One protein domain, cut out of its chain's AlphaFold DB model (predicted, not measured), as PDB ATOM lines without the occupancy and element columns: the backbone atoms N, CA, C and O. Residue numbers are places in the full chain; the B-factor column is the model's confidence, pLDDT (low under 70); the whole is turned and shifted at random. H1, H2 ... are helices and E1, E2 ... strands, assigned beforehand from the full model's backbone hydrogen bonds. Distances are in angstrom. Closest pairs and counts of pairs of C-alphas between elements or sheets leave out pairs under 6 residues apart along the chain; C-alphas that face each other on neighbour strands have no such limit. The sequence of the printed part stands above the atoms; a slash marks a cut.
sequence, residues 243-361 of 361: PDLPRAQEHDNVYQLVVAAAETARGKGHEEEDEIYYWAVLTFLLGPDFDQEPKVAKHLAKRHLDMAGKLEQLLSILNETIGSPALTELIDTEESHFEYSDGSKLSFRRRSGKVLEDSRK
ATOM      1  N   PRO A 243     -14.166 -45.018  -5.864       79.44
ATOM      2  CA  PRO A 243     -14.158 -45.965  -4.745       79.44
ATOM      3  C   PRO A 243     -12.861 -46.785  -4.632       79.44
ATOM      4  O   PRO A 243     -12.518 -47.248  -3.541       79.44
ATOM      5  N   ASP A 244     -12.156 -46.967  -5.756       75.44
ATOM      6  CA  ASP A 244     -10.956 -47.804  -5.882       75.44
ATOM      7  C   ASP A 244      -9.640 -47.021  -5.780       75.44
ATOM      8  O   ASP A 244      -8.565 -47.631  -5.749       75.44
ATOM      9  N   LEU A 245      -9.686 -45.681  -5.727       66.50
ATOM     10  CA  LEU A 245      -8.474 -44.920  -5.439       66.50
ATOM     11  C   LEU A 245      -7.965 -45.364  -4.066       66.50
ATOM     12  O   LEU A 245      -8.775 -45.538  -3.147       66.50
ATOM     13  N   PRO A 246      -6.648 -45.611  -3.908       57.44
ATOM     14  CA  PRO A 246      -6.115 -46.068  -2.641       57.44
ATOM     15  C   PRO A 246      -6.649 -45.139  -1.557       57.44
ATOM     16  O   PRO A 246      -6.413 -43.937  -1.625       57.44
ATOM     17  N   ARG A 247      -7.336 -45.688  -0.547       52.66
ATOM     18  CA  ARG A 247      -7.787 -44.967   0.666       52.66
ATOM     19  C   ARG A 247      -6.623 -44.356   1.479       52.66
ATOM     20  O   ARG A 247      -6.744 -44.110   2.674       52.66
ATOM     21  N   ALA A 248      -5.459 -44.194   0.861       41.38
ATOM     22  CA  ALA A 248      -4.338 -43.409   1.310       41.38
ATOM     23  C   ALA A 248      -4.655 -41.951   0.936       41.38
ATOM     24  O   ALA A 248      -4.397 -41.531  -0.181       41.38
ATOM     25  N   GLN A 249      -5.249 -41.134   1.792       47.00
ATOM     26  CA  GLN A 249      -5.240 -41.121   3.249       47.00
ATOM     27  C   GLN A 249      -6.614 -40.603   3.713       47.00
ATOM     28  O   GLN A 249      -7.143 -39.723   3.053       47.00
ATOM     29  N   GLU A 250      -7.160 -41.168   4.798       55.22
ATOM     30  CA  GLU A 250      -8.363 -40.832   5.610       55.22
ATOM     31  C   GLU A 250      -9.314 -39.726   5.103       55.22
ATOM     32  O   GLU A 250      -8.861 -38.665   4.708       55.22
ATOM     33  N   HIS A 251     -10.640 -39.916   5.193       55.19
ATOM     34  CA  HIS A 251     -11.666 -38.926   4.790       55.19
ATOM     35  C   HIS A 251     -11.381 -37.480   5.240       55.19
ATOM     36  O   HIS A 251     -11.683 -36.545   4.494       55.19
ATOM     37  N   ASP A 252     -10.748 -37.303   6.402       60.16
ATOM     38  CA  ASP A 252     -10.279 -36.005   6.884       60.16
ATOM     39  C   ASP A 252      -9.358 -35.305   5.867       60.16
ATOM     40  O   ASP A 252      -9.485 -34.106   5.653       60.16
ATOM     41  N   ASN A 253      -8.512 -36.026   5.128       80.88
ATOM     42  CA  ASN A 253      -7.669 -35.453   4.076       80.88
ATOM     43  C   ASN A 253      -8.454 -35.043   2.828       80.88
ATOM     44  O   ASN A 253      -8.086 -34.047   2.210       80.88
ATOM     45  N   VAL A 254      -9.526 -35.752   2.448       87.88
ATOM     46  CA  VAL A 254     -10.336 -35.351   1.279       87.88
ATOM     47  C   VAL A 254     -11.110 -34.080   1.598       87.88
ATOM     48  O   VAL A 254     -11.081 -33.141   0.809       87.88
ATOM     49  N   TYR A 255     -11.732 -34.004   2.776       90.94
ATOM     50  CA  TYR A 255     -12.419 -32.785   3.196       90.94
ATOM     51  C   TYR A 255     -11.451 -31.595   3.285       90.94
ATOM     52  O   TYR A 255     -11.737 -30.528   2.746       90.94
ATOM     53  N   GLN A 256     -10.273 -31.770   3.900       92.19
ATOM     54  CA  GLN A 256      -9.262 -30.706   3.955       92.19
ATOM     55  C   GLN A 256      -8.740 -30.320   2.563       92.19
ATOM     56  O   GLN A 256      -8.517 -29.138   2.304       92.19
ATOM     57  N   LEU A 257      -8.603 -31.282   1.642       92.25
ATOM     58  CA  LEU A 257      -8.274 -31.007   0.243       92.25
ATOM     59  C   LEU A 257      -9.359 -30.158  -0.422       92.25
ATOM     60  O   LEU A 257      -9.022 -29.182  -1.085       92.25
ATOM     61  N   VAL A 258     -10.641 -30.476  -0.221       94.44
ATOM     62  CA  VAL A 258     -11.767 -29.690  -0.753       94.44
ATOM     63  C   VAL A 258     -11.754 -28.267  -0.191       94.44
ATOM     64  O   VAL A 258     -11.901 -27.315  -0.955       94.44
ATOM     65  N   VAL A 259     -11.529 -28.103   1.118       95.31
ATOM     66  CA  VAL A 259     -11.411 -26.782   1.758       95.31
ATOM     67  C   VAL A 259     -10.269 -25.977   1.127       95.31
ATOM     68  O   VAL A 259     -10.499 -24.861   0.660       95.31
ATOM     69  N   ALA A 260      -9.067 -26.554   1.037       94.56
ATOM     70  CA  ALA A 260      -7.894 -25.889   0.467       94.56
ATOM     71  C   ALA A 260      -8.066 -25.568  -1.030       94.56
ATOM     72  O   ALA A 260      -7.663 -24.500  -1.502       94.56
ATOM     73  N   ALA A 261      -8.703 -26.467  -1.782       94.69
ATOM     74  CA  ALA A 261      -9.035 -26.263  -3.185       94.69
ATOM     75  C   ALA A 261     -10.017 -25.096  -3.355       94.69
ATOM     76  O   ALA A 261      -9.804 -24.234  -4.205       94.69
ATOM     77  N   ALA A 262     -11.044 -25.010  -2.507       95.94
ATOM     78  CA  ALA A 262     -12.015 -23.925  -2.528       95.94
ATOM     79  C   ALA A 262     -11.404 -22.568  -2.145       95.94
ATOM     80  O   ALA A 262     -11.757 -21.543  -2.727       95.94
ATOM     81  N   GLU A 263     -10.485 -22.532  -1.180       96.00
ATOM     82  CA  GLU A 263      -9.719 -21.321  -0.850       96.00
ATOM     83  C   GLU A 263      -8.825 -20.884  -2.017       96.00
ATOM     84  O   GLU A 263      -8.807 -19.706  -2.382       96.00
ATOM     85  N   THR A 264      -8.144 -21.838  -2.660       95.25
ATOM     86  CA  THR A 264      -7.290 -21.584  -3.832       95.25
ATOM     87  C   THR A 264      -8.097 -21.058  -5.019       95.25
ATOM     88  O   THR A 264      -7.681 -20.092  -5.662       95.25
ATOM     89  N   ALA A 265      -9.261 -21.654  -5.291       94.50
ATOM     90  CA  ALA A 265     -10.182 -21.225  -6.338       94.50
ATOM     91  C   ALA A 265     -10.621 -19.767  -6.122       94.50
ATOM     92  O   ALA A 265     -10.433 -18.927  -7.006       94.50
ATOM     93  N   ARG A 266     -11.089 -19.430  -4.910       94.50
ATOM     94  CA  ARG A 266     -11.484 -18.055  -4.555       94.50
ATOM     95  C   ARG A 266     -10.326 -17.072  -4.657       94.50
ATOM     96  O   ARG A 266     -10.489 -15.992  -5.215       94.50
ATOM     97  N   GLY A 267      -9.128 -17.460  -4.217       95.31
ATOM     98  CA  GLY A 267      -7.914 -16.652  -4.378       95.31
ATOM     99  C   GLY A 267      -7.559 -16.341  -5.841       95.31
ATOM    100  O   GLY A 267      -6.822 -15.393  -6.109       95.31
ATOM    101  N   LYS A 268      -8.102 -17.110  -6.793       92.50
ATOM    102  CA  LYS A 268      -7.958 -16.917  -8.244       92.50
ATOM    103  C   LYS A 268      -9.166 -16.235  -8.896       92.50
ATOM    104  O   LYS A 268      -9.160 -16.058 -10.112       92.50
ATOM    105  N   GLY A 269     -10.153 -15.814  -8.105       92.00
ATOM    106  CA  GLY A 269     -11.368 -15.150  -8.576       92.00
ATOM    107  C   GLY A 269     -12.474 -16.103  -9.032       92.00
ATOM    108  O   GLY A 269     -13.362 -15.660  -9.750       92.00
ATOM    109  N   HIS A 270     -12.411 -17.383  -8.648       90.56
ATOM    110  CA  HIS A 270     -13.511 -18.331  -8.829       90.56
ATOM    111  C   HIS A 270     -14.398 -18.320  -7.581       90.56
ATOM    112  O   HIS A 270     -14.021 -18.873  -6.543       90.56
ATOM    113  N   GLU A 271     -15.536 -17.637  -7.659       88.44
ATOM    114  CA  GLU A 271     -16.415 -17.381  -6.508       88.44
ATOM    115  C   GLU A 271     -17.704 -18.209  -6.543       88.44
ATOM    116  O   GLU A 271     -18.308 -18.434  -5.491       88.44
ATOM    117  N   GLU A 272     -18.096 -18.706  -7.716       86.75
ATOM    118  CA  GLU A 272     -19.327 -19.475  -7.887       86.75
ATOM    119  C   GLU A 272     -19.169 -20.919  -7.377       86.75
ATOM    120  O   GLU A 272     -18.098 -21.533  -7.454       86.75
ATOM    121  N   GLU A 273     -20.256 -21.494  -6.847       85.75
ATOM    122  CA  GLU A 273     -20.239 -22.848  -6.274       85.75
ATOM    123  C   GLU A 273     -19.799 -23.909  -7.291       85.75
ATOM    124  O   GLU A 273     -19.056 -24.826  -6.957       85.75
ATOM    125  N   ASP A 274     -20.243 -23.818  -8.542       83.56
ATOM    126  CA  ASP A 274     -19.859 -24.779  -9.572       83.56
ATOM    127  C   ASP A 274     -18.372 -24.673  -9.928       83.56
ATOM    128  O   ASP A 274     -17.709 -25.703 -10.041       83.56
ATOM    129  N   GLU A 275     -17.814 -23.467 -10.027       88.38
ATOM    130  CA  GLU A 275     -16.381 -23.275 -10.243       88.38
ATOM    131  C   GLU A 275     -15.546 -23.880  -9.111       88.38
ATOM    132  O   GLU A 275     -14.582 -24.600  -9.379       88.38
ATOM    133  N   ILE A 276     -15.940 -23.637  -7.857       92.31
ATOM    134  CA  ILE A 276     -15.285 -24.209  -6.675       92.31
ATOM    135  C   ILE A 276     -15.378 -25.736  -6.693       92.31
ATOM    136  O   ILE A 276     -14.386 -26.421  -6.438       92.31
ATOM    137  N   TYR A 277     -16.553 -26.273  -7.022       90.75
ATOM    138  CA  TYR A 277     -16.777 -27.708  -7.150       90.75
ATOM    139  C   TYR A 277     -15.827 -28.322  -8.188       90.75
ATOM    140  O   TYR A 277     -15.115 -29.282  -7.895       90.75
ATOM    141  N   TYR A 278     -15.771 -27.749  -9.395       89.81
ATOM    142  CA  TYR A 278     -14.898 -28.224 -10.468       89.81
ATOM    143  C   TYR A 278     -13.418 -28.096 -10.103       89.81
ATOM    144  O   TYR A 278     -12.633 -28.996 -10.402       89.81
ATOM    145  N   TRP A 279     -13.038 -27.012  -9.427       92.31
ATOM    146  CA  TRP A 279     -11.679 -26.825  -8.934       92.31
ATOM    147  C   TRP A 279     -11.292 -27.912  -7.932       92.31
ATOM    148  O   TRP A 279     -10.228 -28.504  -8.066       92.31
ATOM    149  N   ALA A 280     -12.169 -28.241  -6.980       92.69
ATOM    150  CA  ALA A 280     -11.930 -29.307  -6.010       92.69
ATOM    151  C   ALA A 280     -11.764 -30.683  -6.674       92.69
ATOM    152  O   ALA A 280     -10.840 -31.420  -6.326       92.69
ATOM    153  N   VAL A 281     -12.589 -31.006  -7.677       89.50
ATOM    154  CA  VAL A 281     -12.452 -32.250  -8.458       89.50
ATOM    155  C   VAL A 281     -11.126 -32.280  -9.229       89.50
ATOM    156  O   VAL A 281     -10.434 -33.297  -9.218       89.50
ATOM    157  N   LEU A 282     -10.727 -31.172  -9.861       88.12
ATOM    158  CA  LEU A 282      -9.440 -31.071 -10.561       88.12
ATOM    159  C   LEU A 282      -8.254 -31.183  -9.601       88.12
ATOM    160  O   LEU A 282      -7.312 -31.913  -9.890       88.12
ATOM    161  N   THR A 283      -8.310 -30.518  -8.446       91.25
ATOM    162  CA  THR A 283      -7.293 -30.634  -7.396       91.25
ATOM    163  C   THR A 283      -7.166 -32.071  -6.898       91.25
ATOM    164  O   THR A 283      -6.054 -32.551  -6.695       91.25
ATOM    165  N   PHE A 284      -8.284 -32.778  -6.735       88.69
ATOM    166  CA  PHE A 284      -8.272 -34.180  -6.338       88.69
ATOM    167  C   PHE A 284      -7.615 -35.077  -7.396       88.69
ATOM    168  O   PHE A 284      -6.767 -35.902  -7.068       88.69
ATOM    169  N   LEU A 285      -7.971 -34.891  -8.669       84.12
ATOM    170  CA  LEU A 285      -7.477 -35.715  -9.773       84.12
ATOM    171  C   LEU A 285      -6.019 -35.432 -10.143       84.12
ATOM    172  O   LEU A 285      -5.277 -36.345 -10.496       84.12
ATOM    173  N   LEU A 286      -5.619 -34.161 -10.112       84.69
ATOM    174  CA  LEU A 286      -4.376 -33.672 -10.719       84.69
ATOM    175  C   LEU A 286      -3.370 -33.135  -9.700       84.69
ATOM    176  O   LEU A 286      -2.254 -32.766 -10.072       84.69
ATOM    177  N   GLY A 287      -3.754 -33.100  -8.426       88.75
ATOM    178  CA  GLY A 287      -2.980 -32.522  -7.335       88.75
ATOM    179  C   GLY A 287      -3.258 -31.027  -7.109       88.75
ATOM    180  O   GLY A 287      -3.838 -30.353  -7.961       88.75
ATOM    181  N   PRO A 288      -2.834 -30.473  -5.959       90.88
ATOM    182  CA  PRO A 288      -3.102 -29.081  -5.569       90.88
ATOM    183  C   PRO A 288      -2.484 -28.034  -6.500       90.88
ATOM    184  O   PRO A 288      -3.057 -26.960  -6.651       90.88
ATOM    185  N   ASP A 289      -1.380 -28.367  -7.171       91.00
ATOM    186  CA  ASP A 289      -0.651 -27.461  -8.068       91.00
ATOM    187  C   ASP A 289      -0.986 -27.687  -9.556       91.00
ATOM    188  O   ASP A 289      -0.219 -27.297 -10.440       91.00
ATOM    189  N   PHE A 290      -2.102 -28.357  -9.866       89.44
ATOM    190  CA  PHE A 290      -2.451 -28.742 -11.241       89.44
ATOM    191  C   PHE A 290      -2.507 -27.560 -12.212       89.44
ATOM    192  O   PHE A 290      -2.182 -27.682 -13.394       89.44
ATOM    193  N   ASP A 291      -2.912 -26.401 -11.709       93.06
ATOM    194  CA  ASP A 291      -3.068 -25.172 -12.465       93.06
ATOM    195  C   ASP A 291      -1.725 -24.490 -12.780       93.06
ATOM    196  O   ASP A 291      -1.686 -23.587 -13.615       93.06
ATOM    197  N   GLN A 292      -0.626 -24.932 -12.155       93.56
ATOM    198  CA  GLN A 292       0.734 -24.480 -12.458       93.56
ATOM    199  C   GLN A 292       1.329 -25.185 -13.680       93.56
ATOM    200  O   GLN A 292       2.310 -24.698 -14.249       93.56
ATOM    201  N   GLU A 293       0.755 -26.309 -14.125       92.12
ATOM    202  CA  GLU A 293       1.198 -26.965 -15.353       92.12
ATOM    203  C   GLU A 293       0.834 -26.071 -16.561       92.12
ATOM    204  O   GLU A 293      -0.353 -25.815 -16.798       92.12
ATOM    205  N   PRO A 294       1.808 -25.600 -17.372       92.56
ATOM    206  CA  PRO A 294       1.556 -24.737 -18.529       92.56
ATOM    207  C   PRO A 294       0.422 -25.176 -19.476       92.56
ATOM    208  O   PRO A 294      -0.298 -24.331 -20.017       92.56
ATOM    209  N   LYS A 295       0.245 -26.480 -19.716       88.06
ATOM    210  CA  LYS A 295      -0.830 -27.041 -20.545       88.06
ATOM    211  C   LYS A 295      -2.196 -26.872 -19.891       88.06
ATOM    212  O   LYS A 295      -3.146 -26.534 -20.603       88.06
ATOM    213  N   VAL A 296      -2.289 -27.090 -18.580       87.94
ATOM    214  CA  VAL A 296      -3.531 -26.944 -17.813       87.94
ATOM    215  C   VAL A 296      -3.866 -25.465 -17.651       87.94
ATOM    216  O   VAL A 296      -4.963 -25.055 -18.026       87.94
ATOM    217  N   ALA A 297      -2.897 -24.638 -17.253       89.75
ATOM    218  CA  ALA A 297      -3.036 -23.184 -17.169       89.75
ATOM    219  C   ALA A 297      -3.570 -22.580 -18.479       89.75
ATOM    220  O   ALA A 297      -4.507 -21.779 -18.488       89.75
ATOM    221  N   LYS A 298      -3.021 -23.020 -19.623       89.81
ATOM    222  CA  LYS A 298      -3.481 -22.597 -20.953       89.81
ATOM    223  C   LYS A 298      -4.939 -22.981 -21.228       89.81
ATOM    224  O   LYS A 298      -5.622 -22.245 -21.938       89.81
ATOM    225  N   HIS A 299      -5.410 -24.115 -20.711       87.50
ATOM    226  CA  HIS A 299      -6.808 -24.535 -20.838       87.50
ATOM    227  C   HIS A 299      -7.724 -23.750 -19.901       87.50
ATOM    228  O   HIS A 299      -8.740 -23.234 -20.363       87.50
ATOM    229  N   LEU A 300      -7.334 -23.566 -18.637       87.38
ATOM    230  CA  LEU A 300      -8.090 -22.769 -17.667       87.38
ATOM    231  C   LEU A 300      -8.256 -21.307 -18.113       87.38
ATOM    232  O   LEU A 300      -9.294 -20.696 -17.859       87.38
ATOM    233  N   ALA A 301      -7.285 -20.767 -18.853       89.38
ATOM    234  CA  ALA A 301      -7.331 -19.418 -19.417       89.38
ATOM    235  C   ALA A 301      -8.292 -19.252 -20.616       89.38
ATOM    236  O   ALA A 301      -8.511 -18.126 -21.078       89.38
ATOM    237  N   LYS A 302      -8.873 -20.334 -21.160       89.81
ATOM    238  CA  LYS A 302      -9.835 -20.251 -22.272       89.81
ATOM    239  C   LYS A 302     -11.145 -19.628 -21.784       89.81
ATOM    240  O   LYS A 302     -11.947 -20.282 -21.134       89.81
ATOM    241  N   ARG A 303     -11.386 -18.368 -22.157       87.44
ATOM    242  CA  ARG A 303     -12.593 -17.604 -21.773       87.44
ATOM    243  C   ARG A 303     -13.895 -18.057 -22.439       87.44
ATOM    244  O   ARG A 303     -14.954 -17.633 -22.015       87.44
ATOM    245  N   HIS A 304     -13.813 -18.845 -23.509       84.44
ATOM    246  CA  HIS A 304     -14.989 -19.350 -24.231       84.44
ATOM    247  C   HIS A 304     -15.509 -20.678 -23.663       84.44
ATOM    248  O   HIS A 304     -16.428 -21.255 -24.234       84.44
ATOM    249  N   LEU A 305     -14.872 -21.191 -22.607       80.44
ATOM    250  CA  LEU A 305     -15.290 -22.393 -21.899       80.44
ATOM    251  C   LEU A 305     -15.631 -22.003 -20.466       80.44
ATOM    252  O   LEU A 305     -14.862 -21.286 -19.818       80.44
ATOM    253  N   ASP A 306     -16.752 -22.515 -19.985       80.50
ATOM    254  CA  ASP A 306     -17.080 -22.572 -18.567       80.50
ATOM    255  C   ASP A 306     -16.176 -23.595 -17.849       80.50
ATOM    256  O   ASP A 306     -15.358 -24.293 -18.464       80.50
ATOM    257  N   MET A 307     -16.271 -23.670 -16.519       79.38
ATOM    258  CA  MET A 307     -15.472 -24.626 -15.741       79.38
ATOM    259  C   MET A 307     -15.803 -26.088 -16.066       79.38
ATOM    260  O   MET A 307     -14.898 -26.922 -16.049       79.38
ATOM    261  N   ALA A 308     -17.043 -26.379 -16.467       76.25
ATOM    262  CA  ALA A 308     -17.459 -27.699 -16.935       76.25
ATOM    263  C   ALA A 308     -16.718 -28.115 -18.217       76.25
ATOM    264  O   ALA A 308     -16.029 -29.135 -18.232       76.25
ATOM    265  N   GLY A 309     -16.764 -27.288 -19.265       80.94
ATOM    266  CA  GLY A 309     -16.065 -27.557 -20.522       80.94
ATOM    267  C   GLY A 309     -14.540 -27.558 -20.368       80.94
ATOM    268  O   GLY A 309     -13.832 -28.250 -21.104       80.94
ATOM    269  N   LYS A 310     -14.003 -26.816 -19.389       84.94
ATOM    270  CA  LYS A 310     -12.587 -26.917 -19.006       84.94
ATOM    271  C   LYS A 310     -12.275 -28.270 -18.373       84.94
ATOM    272  O   LYS A 310     -11.286 -28.875 -18.782       84.94
ATOM    273  N   LEU A 311     -13.091 -28.748 -17.426       81.62
ATOM    274  CA  LEU A 311     -12.924 -30.077 -16.829       81.62
ATOM    275  C   LEU A 311     -12.953 -31.159 -17.914       81.62
ATOM    276  O   LEU A 311     -12.015 -31.945 -17.992       81.62
ATOM    277  N   GLU A 312     -13.966 -31.158 -18.783       81.56
ATOM    278  CA  GLU A 312     -14.104 -32.130 -19.876       81.56
ATOM    279  C   GLU A 312     -12.833 -32.216 -20.733       81.56
ATOM    280  O   GLU A 312     -12.269 -33.293 -20.946       81.56
ATOM    281  N   GLN A 313     -12.338 -31.061 -21.189       84.12
ATOM    282  CA  GLN A 313     -11.128 -31.007 -22.006       84.12
ATOM    283  C   GLN A 313      -9.896 -31.476 -21.239       84.12
ATOM    284  O   GLN A 313      -9.050 -32.157 -21.816       84.12
ATOM    285  N   LEU A 314      -9.775 -31.120 -19.958       84.50
ATOM    286  CA  LEU A 314      -8.656 -31.553 -19.127       84.50
ATOM    287  C   LEU A 314      -8.662 -33.073 -18.947       84.50
ATOM    288  O   LEU A 314      -7.629 -33.691 -19.190       84.50
ATOM    289  N   LEU A 315      -9.805 -33.687 -18.632       79.69
ATOM    290  CA  LEU A 315      -9.901 -35.147 -18.510       79.69
ATOM    291  C   LEU A 315      -9.581 -35.857 -19.827       79.69
ATOM    292  O   LEU A 315      -8.816 -36.820 -19.836       79.69
ATOM    293  N   SER A 316     -10.075 -35.330 -20.953       79.88
ATOM    294  CA  SER A 316      -9.736 -35.852 -22.282       79.88
ATOM    295  C   SER A 316      -8.226 -35.805 -22.559       79.88
ATOM    296  O   SER A 316      -7.659 -36.768 -23.078       79.88
ATOM    297  N   ILE A 317      -7.547 -34.718 -22.175       74.50
ATOM    298  CA  ILE A 317      -6.093 -34.549 -22.355       74.50
ATOM    299  C   ILE A 317      -5.291 -35.537 -21.510       74.50
ATOM    300  O   ILE A 317      -4.229 -35.990 -21.940       74.50
ATOM    301  N   LEU A 318      -5.773 -35.847 -20.311       68.19
ATOM    302  CA  LEU A 318      -5.083 -36.724 -19.371       68.19
ATOM    303  C   LEU A 318      -5.203 -38.200 -19.744       68.19
ATOM    304  O   LEU A 318      -4.491 -39.024 -19.178       68.19
ATOM    305  N   ASN A 319      -6.057 -38.528 -20.721       64.75
ATOM    306  CA  ASN A 319      -6.351 -39.898 -21.132       64.75
ATOM    307  C   ASN A 319      -6.817 -40.780 -19.957       64.75
ATOM    308  O   ASN A 319      -6.745 -42.008 -20.027       64.75
ATOM    309  N   GLU A 320      -7.305 -40.143 -18.891       62.06
ATOM    310  CA  GLU A 320      -8.083 -40.780 -17.845       62.06
ATOM    311  C   GLU A 320      -9.421 -41.118 -18.488       62.06
ATOM    312  O   GLU A 320     -10.224 -40.238 -18.809       62.06
ATOM    313  N   THR A 321      -9.634 -42.398 -18.790       55.97
ATOM    314  CA  THR A 321     -10.941 -42.851 -19.259       55.97
ATOM    315  C   THR A 321     -11.974 -42.407 -18.238       55.97
ATOM    316  O   THR A 321     -11.858 -42.756 -17.063       55.97
ATOM    317  N   ILE A 322     -12.996 -41.681 -18.702       59.47
ATOM    318  CA  ILE A 322     -14.231 -41.396 -17.964       59.47
ATOM    319  C   ILE A 322     -14.974 -42.734 -17.776       59.47
ATOM    320  O   ILE A 322     -15.997 -43.011 -18.390       59.47
ATOM    321  N   GLY A 323     -14.371 -43.651 -17.024       60.44
ATOM    322  CA  GLY A 323     -14.937 -44.945 -16.673       60.44
ATOM    323  C   GLY A 323     -15.815 -44.849 -15.432       60.44
ATOM    324  O   GLY A 323     -16.571 -45.774 -15.164       60.44
ATOM    325  N   SER A 324     -15.726 -43.735 -14.692       67.69
ATOM    326  CA  SER A 324     -16.600 -43.435 -13.562       67.69
ATOM    327  C   SER A 324     -17.913 -42.829 -14.073       67.69
ATOM    328  O   SER A 324     -17.881 -41.726 -14.626       67.69
ATOM    329  N   PRO A 325     -19.069 -43.494 -13.871       74.06
ATOM    330  CA  PRO A 325     -20.374 -42.939 -14.233       74.06
ATOM    331  C   PRO A 325     -20.642 -41.571 -13.592       74.06
ATOM    332  O   PRO A 325     -21.247 -40.716 -14.227       74.06
ATOM    333  N   ALA A 326     -20.135 -41.341 -12.377       69.31
ATOM    334  CA  ALA A 326     -20.282 -40.074 -11.662       69.31
ATOM    335  C   ALA A 326     -19.513 -38.925 -12.336       69.31
ATOM    336  O   ALA A 326     -19.989 -37.792 -12.366       69.31
ATOM    337  N   LEU A 327     -18.340 -39.204 -12.919       71.69
ATOM    338  CA  LEU A 327     -17.628 -38.219 -13.736       71.69
ATOM    339  C   LEU A 327     -18.336 -37.963 -15.064       71.69
ATOM    340  O   LEU A 327     -18.384 -36.816 -15.496       71.69
ATOM    341  N   THR A 328     -18.887 -39.005 -15.694       74.38
ATOM    342  CA  THR A 328     -19.704 -38.833 -16.901       74.38
ATOM    343  C   THR A 328     -20.875 -37.907 -16.607       74.38
ATOM    344  O   THR A 328     -21.023 -36.912 -17.299       74.38
ATOM    345  N   GLU A 329     -21.634 -38.159 -15.539       72.75
ATOM    346  CA  GLU A 329     -22.757 -37.305 -15.128       72.75
ATOM    347  C   GLU A 329     -22.314 -35.871 -14.788       72.75
ATOM    348  O   GLU A 329     -22.992 -34.904 -15.128       72.75
ATOM    349  N   LEU A 330     -21.151 -35.702 -14.150       71.75
ATOM    350  CA  LEU A 330     -20.618 -34.379 -13.814       71.75
ATOM    351  C   LEU A 330     -20.291 -33.523 -15.055       71.75
ATOM    352  O   LEU A 330     -20.300 -32.286 -14.983       71.75
ATOM    353  N   ILE A 331     -19.945 -34.172 -16.164       72.06
ATOM    354  CA  ILE A 331     -19.503 -33.533 -17.408       72.06
ATOM    355  C   ILE A 331     -20.638 -33.448 -18.427       72.06
ATOM    356  O   ILE A 331     -20.643 -32.533 -19.252       72.06
ATOM    357  N   ASP A 332     -21.601 -34.369 -18.354       69.56
ATOM    358  CA  ASP A 332     -22.747 -34.411 -19.246       69.56
ATOM    359  C   ASP A 332     -23.596 -33.153 -19.041       69.56
ATOM    360  O   ASP A 332     -24.263 -32.941 -18.021       69.56
ATOM    361  N   THR A 333     -23.475 -32.249 -20.005       63.38
ATOM    362  CA  THR A 333     -24.170 -30.973 -20.025       63.38
ATOM    363  C   THR A 333     -25.079 -30.960 -21.237       63.38
ATOM    364  O   THR A 333     -24.636 -30.904 -22.382       63.38
ATOM    365  N   GLU A 334     -26.383 -31.006 -20.988       63.44
ATOM    366  CA  GLU A 334     -27.378 -30.913 -22.044       63.44
ATOM    367  C   GLU A 334     -27.583 -29.445 -22.409       63.44
ATOM    368  O   GLU A 334     -28.100 -28.651 -21.620       63.44
ATOM    369  N   GLU A 335     -27.205 -29.052 -23.622       62.34
ATOM    370  CA  GLU A 335     -27.586 -27.742 -24.142       62.34
ATOM    371  C   GLU A 335     -29.066 -27.768 -24.541       62.34
ATOM    372  O   GLU A 335     -29.504 -28.544 -25.390       62.34
ATOM    373  N   SER A 336     -29.858 -26.929 -23.886       61.78
ATOM    374  CA  SER A 336     -31.290 -26.787 -24.107       61.78
ATOM    375  C   SER A 336     -31.588 -25.403 -24.671       61.78
ATOM    376  O   SER A 336     -31.009 -24.395 -24.260       61.78
ATOM    377  N   HIS A 337     -32.539 -25.343 -25.601       68.00
ATOM    378  CA  HIS A 337     -33.003 -24.096 -26.194       68.00
ATOM    379  C   HIS A 337     -34.489 -23.901 -25.896       68.00
ATOM    380  O   HIS A 337     -35.299 -24.807 -26.093       68.00
ATOM    381  N   PHE A 338     -34.853 -22.702 -25.456       59.47
ATOM    382  CA  PHE A 338     -36.230 -22.286 -25.245       59.47
ATOM    383  C   PHE A 338     -36.540 -21.083 -26.133       59.47
ATOM    384  O   PHE A 338     -35.779 -20.121 -26.155       59.47
ATOM    385  N   GLU A 339     -37.646 -21.133 -26.869       67.31
ATOM    386  CA  GLU A 339     -38.124 -20.028 -27.701       67.31
ATOM    387  C   GLU A 339     -39.390 -19.457 -27.061       67.31
ATOM    388  O   GLU A 339     -40.377 -20.168 -26.859       67.31
ATOM    389  N   TYR A 340     -39.340 -18.186 -26.676       58.91
ATOM    390  CA  TYR A 340     -40.483 -17.475 -26.117       58.91
ATOM    391  C   TYR A 340     -41.498 -17.135 -27.216       58.91
ATOM    392  O   TYR A 340     -41.193 -17.136 -28.408       58.91
ATOM    393  N   SER A 341     -42.728 -16.802 -26.817       53.94
ATOM    394  CA  SER A 341     -43.809 -16.438 -27.747       53.94
ATOM    395  C   SER A 341     -43.521 -15.183 -28.579       53.94
ATOM    396  O   SER A 341     -44.150 -14.987 -29.617       53.94
ATOM    397  N   ASP A 342     -42.575 -14.346 -28.149       69.19
ATOM    398  CA  ASP A 342     -42.086 -13.179 -28.885       69.19
ATOM    399  C   ASP A 342     -40.941 -13.504 -29.870       69.19
ATOM    400  O   ASP A 342     -40.441 -12.608 -30.548       69.19
ATOM    401  N   GLY A 343     -40.544 -14.778 -29.971       73.88
ATOM    402  CA  GLY A 343     -39.466 -15.263 -30.834       73.88
ATOM    403  C   GLY A 343     -38.061 -15.127 -30.240       73.88
ATOM    404  O   GLY A 343     -37.092 -15.515 -30.895       73.88
ATOM    405  N   SER A 344     -37.915 -14.593 -29.021       63.94
ATOM    406  CA  SER A 344     -36.616 -14.562 -28.340       63.94
ATOM    407  C   SER A 344     -36.179 -15.970 -27.926       63.94
ATOM    408  O   SER A 344     -37.009 -16.820 -27.592       63.94
ATOM    409  N   LYS A 345     -34.867 -16.239 -27.974       62.38
ATOM    410  CA  LYS A 345     -34.303 -17.557 -27.657       62.38
ATOM    411  C   LYS A 345     -33.430 -17.488 -26.417       62.38
ATOM    412  O   LYS A 345     -32.485 -16.708 -26.333       62.38
ATOM    413  N   LEU A 346     -33.727 -18.364 -25.474       55.53
ATOM    414  CA  LEU A 346     -32.898 -18.642 -24.319       55.53
ATOM    415  C   LEU A 346     -32.140 -19.934 -24.588       55.53
ATOM    416  O   LEU A 346     -32.755 -20.976 -24.801       55.53
ATOM    417  N   SER A 347     -30.813 -19.869 -24.601       52.03
ATOM    418  CA  SER A 347     -29.985 -21.077 -24.594       52.03
ATOM    419  C   SER A 347     -29.403 -21.233 -23.204       52.03
ATOM    420  O   SER A 347     -28.818 -20.285 -22.675       52.03
ATOM    421  N   PHE A 348     -29.587 -22.412 -22.623       55.84
ATOM    422  CA  PHE A 348     -29.032 -22.736 -21.324       55.84
ATOM    423  C   PHE A 348     -28.501 -24.163 -21.302       55.84
ATOM    424  O   PHE A 348     -29.053 -25.063 -21.930       55.84
ATOM    425  N   ARG A 349     -27.418 -24.376 -20.560       52.69
ATOM    426  CA  ARG A 349     -26.873 -25.714 -20.312       52.69
ATOM    427  C   ARG A 349     -27.508 -26.289 -19.059       52.69
ATOM    428  O   ARG A 349     -27.577 -25.596 -18.048       52.69
ATOM    429  N   ARG A 350     -27.977 -27.531 -19.115       54.38
ATOM    430  CA  ARG A 350     -28.500 -28.289 -17.977       54.38
ATOM    431  C   ARG A 350     -27.476 -29.323 -17.533       54.38
ATOM    432  O   ARG A 350     -26.943 -30.045 -18.360       54.38
ATOM    433  N   ARG A 351     -27.248 -29.425 -16.223       60.34
ATOM    434  CA  ARG A 351     -26.485 -30.514 -15.593       60.34
ATOM    435  C   ARG A 351     -27.337 -31.207 -14.544       60.34
ATOM    436  O   ARG A 351     -27.670 -30.591 -13.524       60.34
ATOM    437  N   SER A 352     -27.763 -32.433 -14.826       53.31
ATOM    438  CA  SER A 352     -28.718 -33.202 -14.009       53.31
ATOM    439  C   SER A 352     -29.984 -32.405 -13.610       53.31
ATOM    440  O   SER A 352     -30.540 -32.659 -12.552       53.31
ATOM    441  N   GLY A 353     -30.374 -31.370 -14.378       44.31
ATOM    442  CA  GLY A 353     -31.460 -30.421 -14.051       44.31
ATOM    443  C   GLY A 353     -31.033 -29.007 -13.599       44.31
ATOM    444  O   GLY A 353     -31.877 -28.138 -13.412       44.31
ATOM    445  N   LYS A 354     -29.732 -28.720 -13.403       45.50
ATOM    446  CA  LYS A 354     -29.209 -27.395 -12.989       45.50
ATOM    447  C   LYS A 354     -28.917 -26.559 -14.228       45.50
ATOM    448  O   LYS A 354     -28.093 -26.979 -15.032       45.50
ATOM    449  N   VAL A 355     -29.538 -25.390 -14.361       49.53
ATOM    450  CA  VAL A 355     -29.166 -24.404 -15.385       49.53
ATOM    451  C   VAL A 355     -27.797 -23.811 -15.027       49.53
ATOM    452  O   VAL A 355     -27.654 -23.214 -13.963       49.53
ATOM    453  N   LEU A 356     -26.789 -24.029 -15.874       45.19
ATOM    454  CA  LEU A 356     -25.402 -23.601 -15.650       45.19
ATOM    455  C   LEU A 356     -25.104 -22.202 -16.205       45.19
ATOM    456  O   LEU A 356     -24.314 -21.473 -15.625       45.19
ATOM    457  N   GLU A 357     -25.735 -21.808 -17.311       51.97
ATOM    458  CA  GLU A 357     -25.481 -20.510 -17.942       51.97
ATOM    459  C   GLU A 357     -26.741 -20.020 -18.663       51.97
ATOM    460  O   GLU A 357     -27.417 -20.801 -19.336       51.97
ATOM    461  N   ASP A 358     -27.068 -18.735 -18.507       49.22
ATOM    462  CA  ASP A 358     -28.191 -18.056 -19.161       49.22
ATOM    463  C   ASP A 358     -27.615 -17.078 -20.189       49.22
ATOM    464  O   ASP A 358     -27.073 -16.028 -19.838       49.22
ATOM    465  N   SER A 359     -27.715 -17.430 -21.472       48.16
ATOM    466  CA  SER A 359     -27.418 -16.495 -22.551       48.16
ATOM    467  C   SER A 359     -28.700 -16.176 -23.316       48.16
ATOM    468  O   SER A 359     -29.169 -16.944 -24.162       48.16
ATOM    469  N   ARG A 360     -29.285 -15.010 -23.020       41.75
ATOM    470  CA  ARG A 360     -30.303 -14.399 -23.884       41.75
ATOM    471  C   ARG A 360     -29.627 -13.902 -25.158       41.75
ATOM    472  O   ARG A 360     -28.740 -13.050 -25.083       41.75
ATOM    473  N   LYS A 361     -30.042 -14.437 -26.306       46.81
ATOM    474  CA  LYS A 361     -29.613 -13.978 -27.633       46.81
ATOM    475  C   LYS A 361     -30.755 -13.340 -28.398       46.81
ATOM    476  O   LYS A 361     -31.897 -13.845 -28.288       46.81
TER     477      LYS A 361
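AT A GLANCE: This is residues 243 to 361 of the 361 residues of the protein "DUF4123 domain-containing protein" of Litoreibacter janthinus (UniProt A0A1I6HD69). What is the shape? Five helices make a lobe at one end, with H1 crossing H2, H4 beside H2, and H3 and H5 packed on H4; a three-stranded antiparallel sheet, E1 E2 E3, makes the other end of the long axis. Residues 244 to 253, of which 251 to 253 belong to H1, stick out. What is it made of? The printed part has 119 residues, with five named helices followed by three named strands, class mixed, and the sheet is a meander, each strand the antiparallel neighbour of the one before. It is elongated, 56 by 29 by 26 A, yet only just compact, close to loose, with a radius of gyration of the C-alphas of 16.2 A.

HOW THE PARTS SIT: How do the helices meet? H1, residues 251 to 267, touches H2, residues 273 to 286, at a steep tilt of 60 degrees, opposite ways; the closest C-alphas, of Ala 261 and Ala 280, are 5.1 A apart. H4, residues 307 to 318, is the hub: its residues 307 to 311 alone touch H2, at a shallow tilt of 12 degrees, the same way, closest at the C-alphas of Glu 275 and Met 307, 5.7 A. H3, residues 294 to 300, forms a helical hairpin with H4, closest at the C-alphas of Leu 300 and Lys 310, 6.3 A, and H5, residues 325 to 331, touches residues 308 to 312 of H4 alone, closest at the C-alphas of Glu 312 and Ile 331, 6.1 A. How are the strands paired? E1, residues 334 to 339, and E2, residues 345 to 351, form a hairpin, with N 336 and O 348 within hydrogen-bond range at 2.8 A. E2 and E3, residues 354 to 360, form another, with N 356 and O 349 at 2.8 A. Are any helices on the sheet? The five helices are not on it, and H2 and E3 are only just apart, 8.3 A at their closest.

IN THESE COORDINATES: Where does H1 run? It begins at C-alpha 251, (-11.666, -38.926, 4.790), and is 24.4 A long. How long are the others? H2 is 19.7 A long, H4 16.4 A, E1 16.3 A, E2 19.4 A and E3 17.0 A; E3 ends at C-alpha 360, (-30.303, -14.399, -23.884). Are the helix backbones complete? In H1 to H5 every O i to N i+4 pair is within hydrogen-bond range.

THE WHOLE: How large is it? The two C-alphas farthest apart, of Ala 248 and Asp 342, are 57.0 A apart. Are there cuts or long links? The printed part has no cut and no long link. Where is confidence low? The mean pLDDT of the printed part is 75.5, and 45 residues are under 70, among them 332 to 342 and 344 to 361.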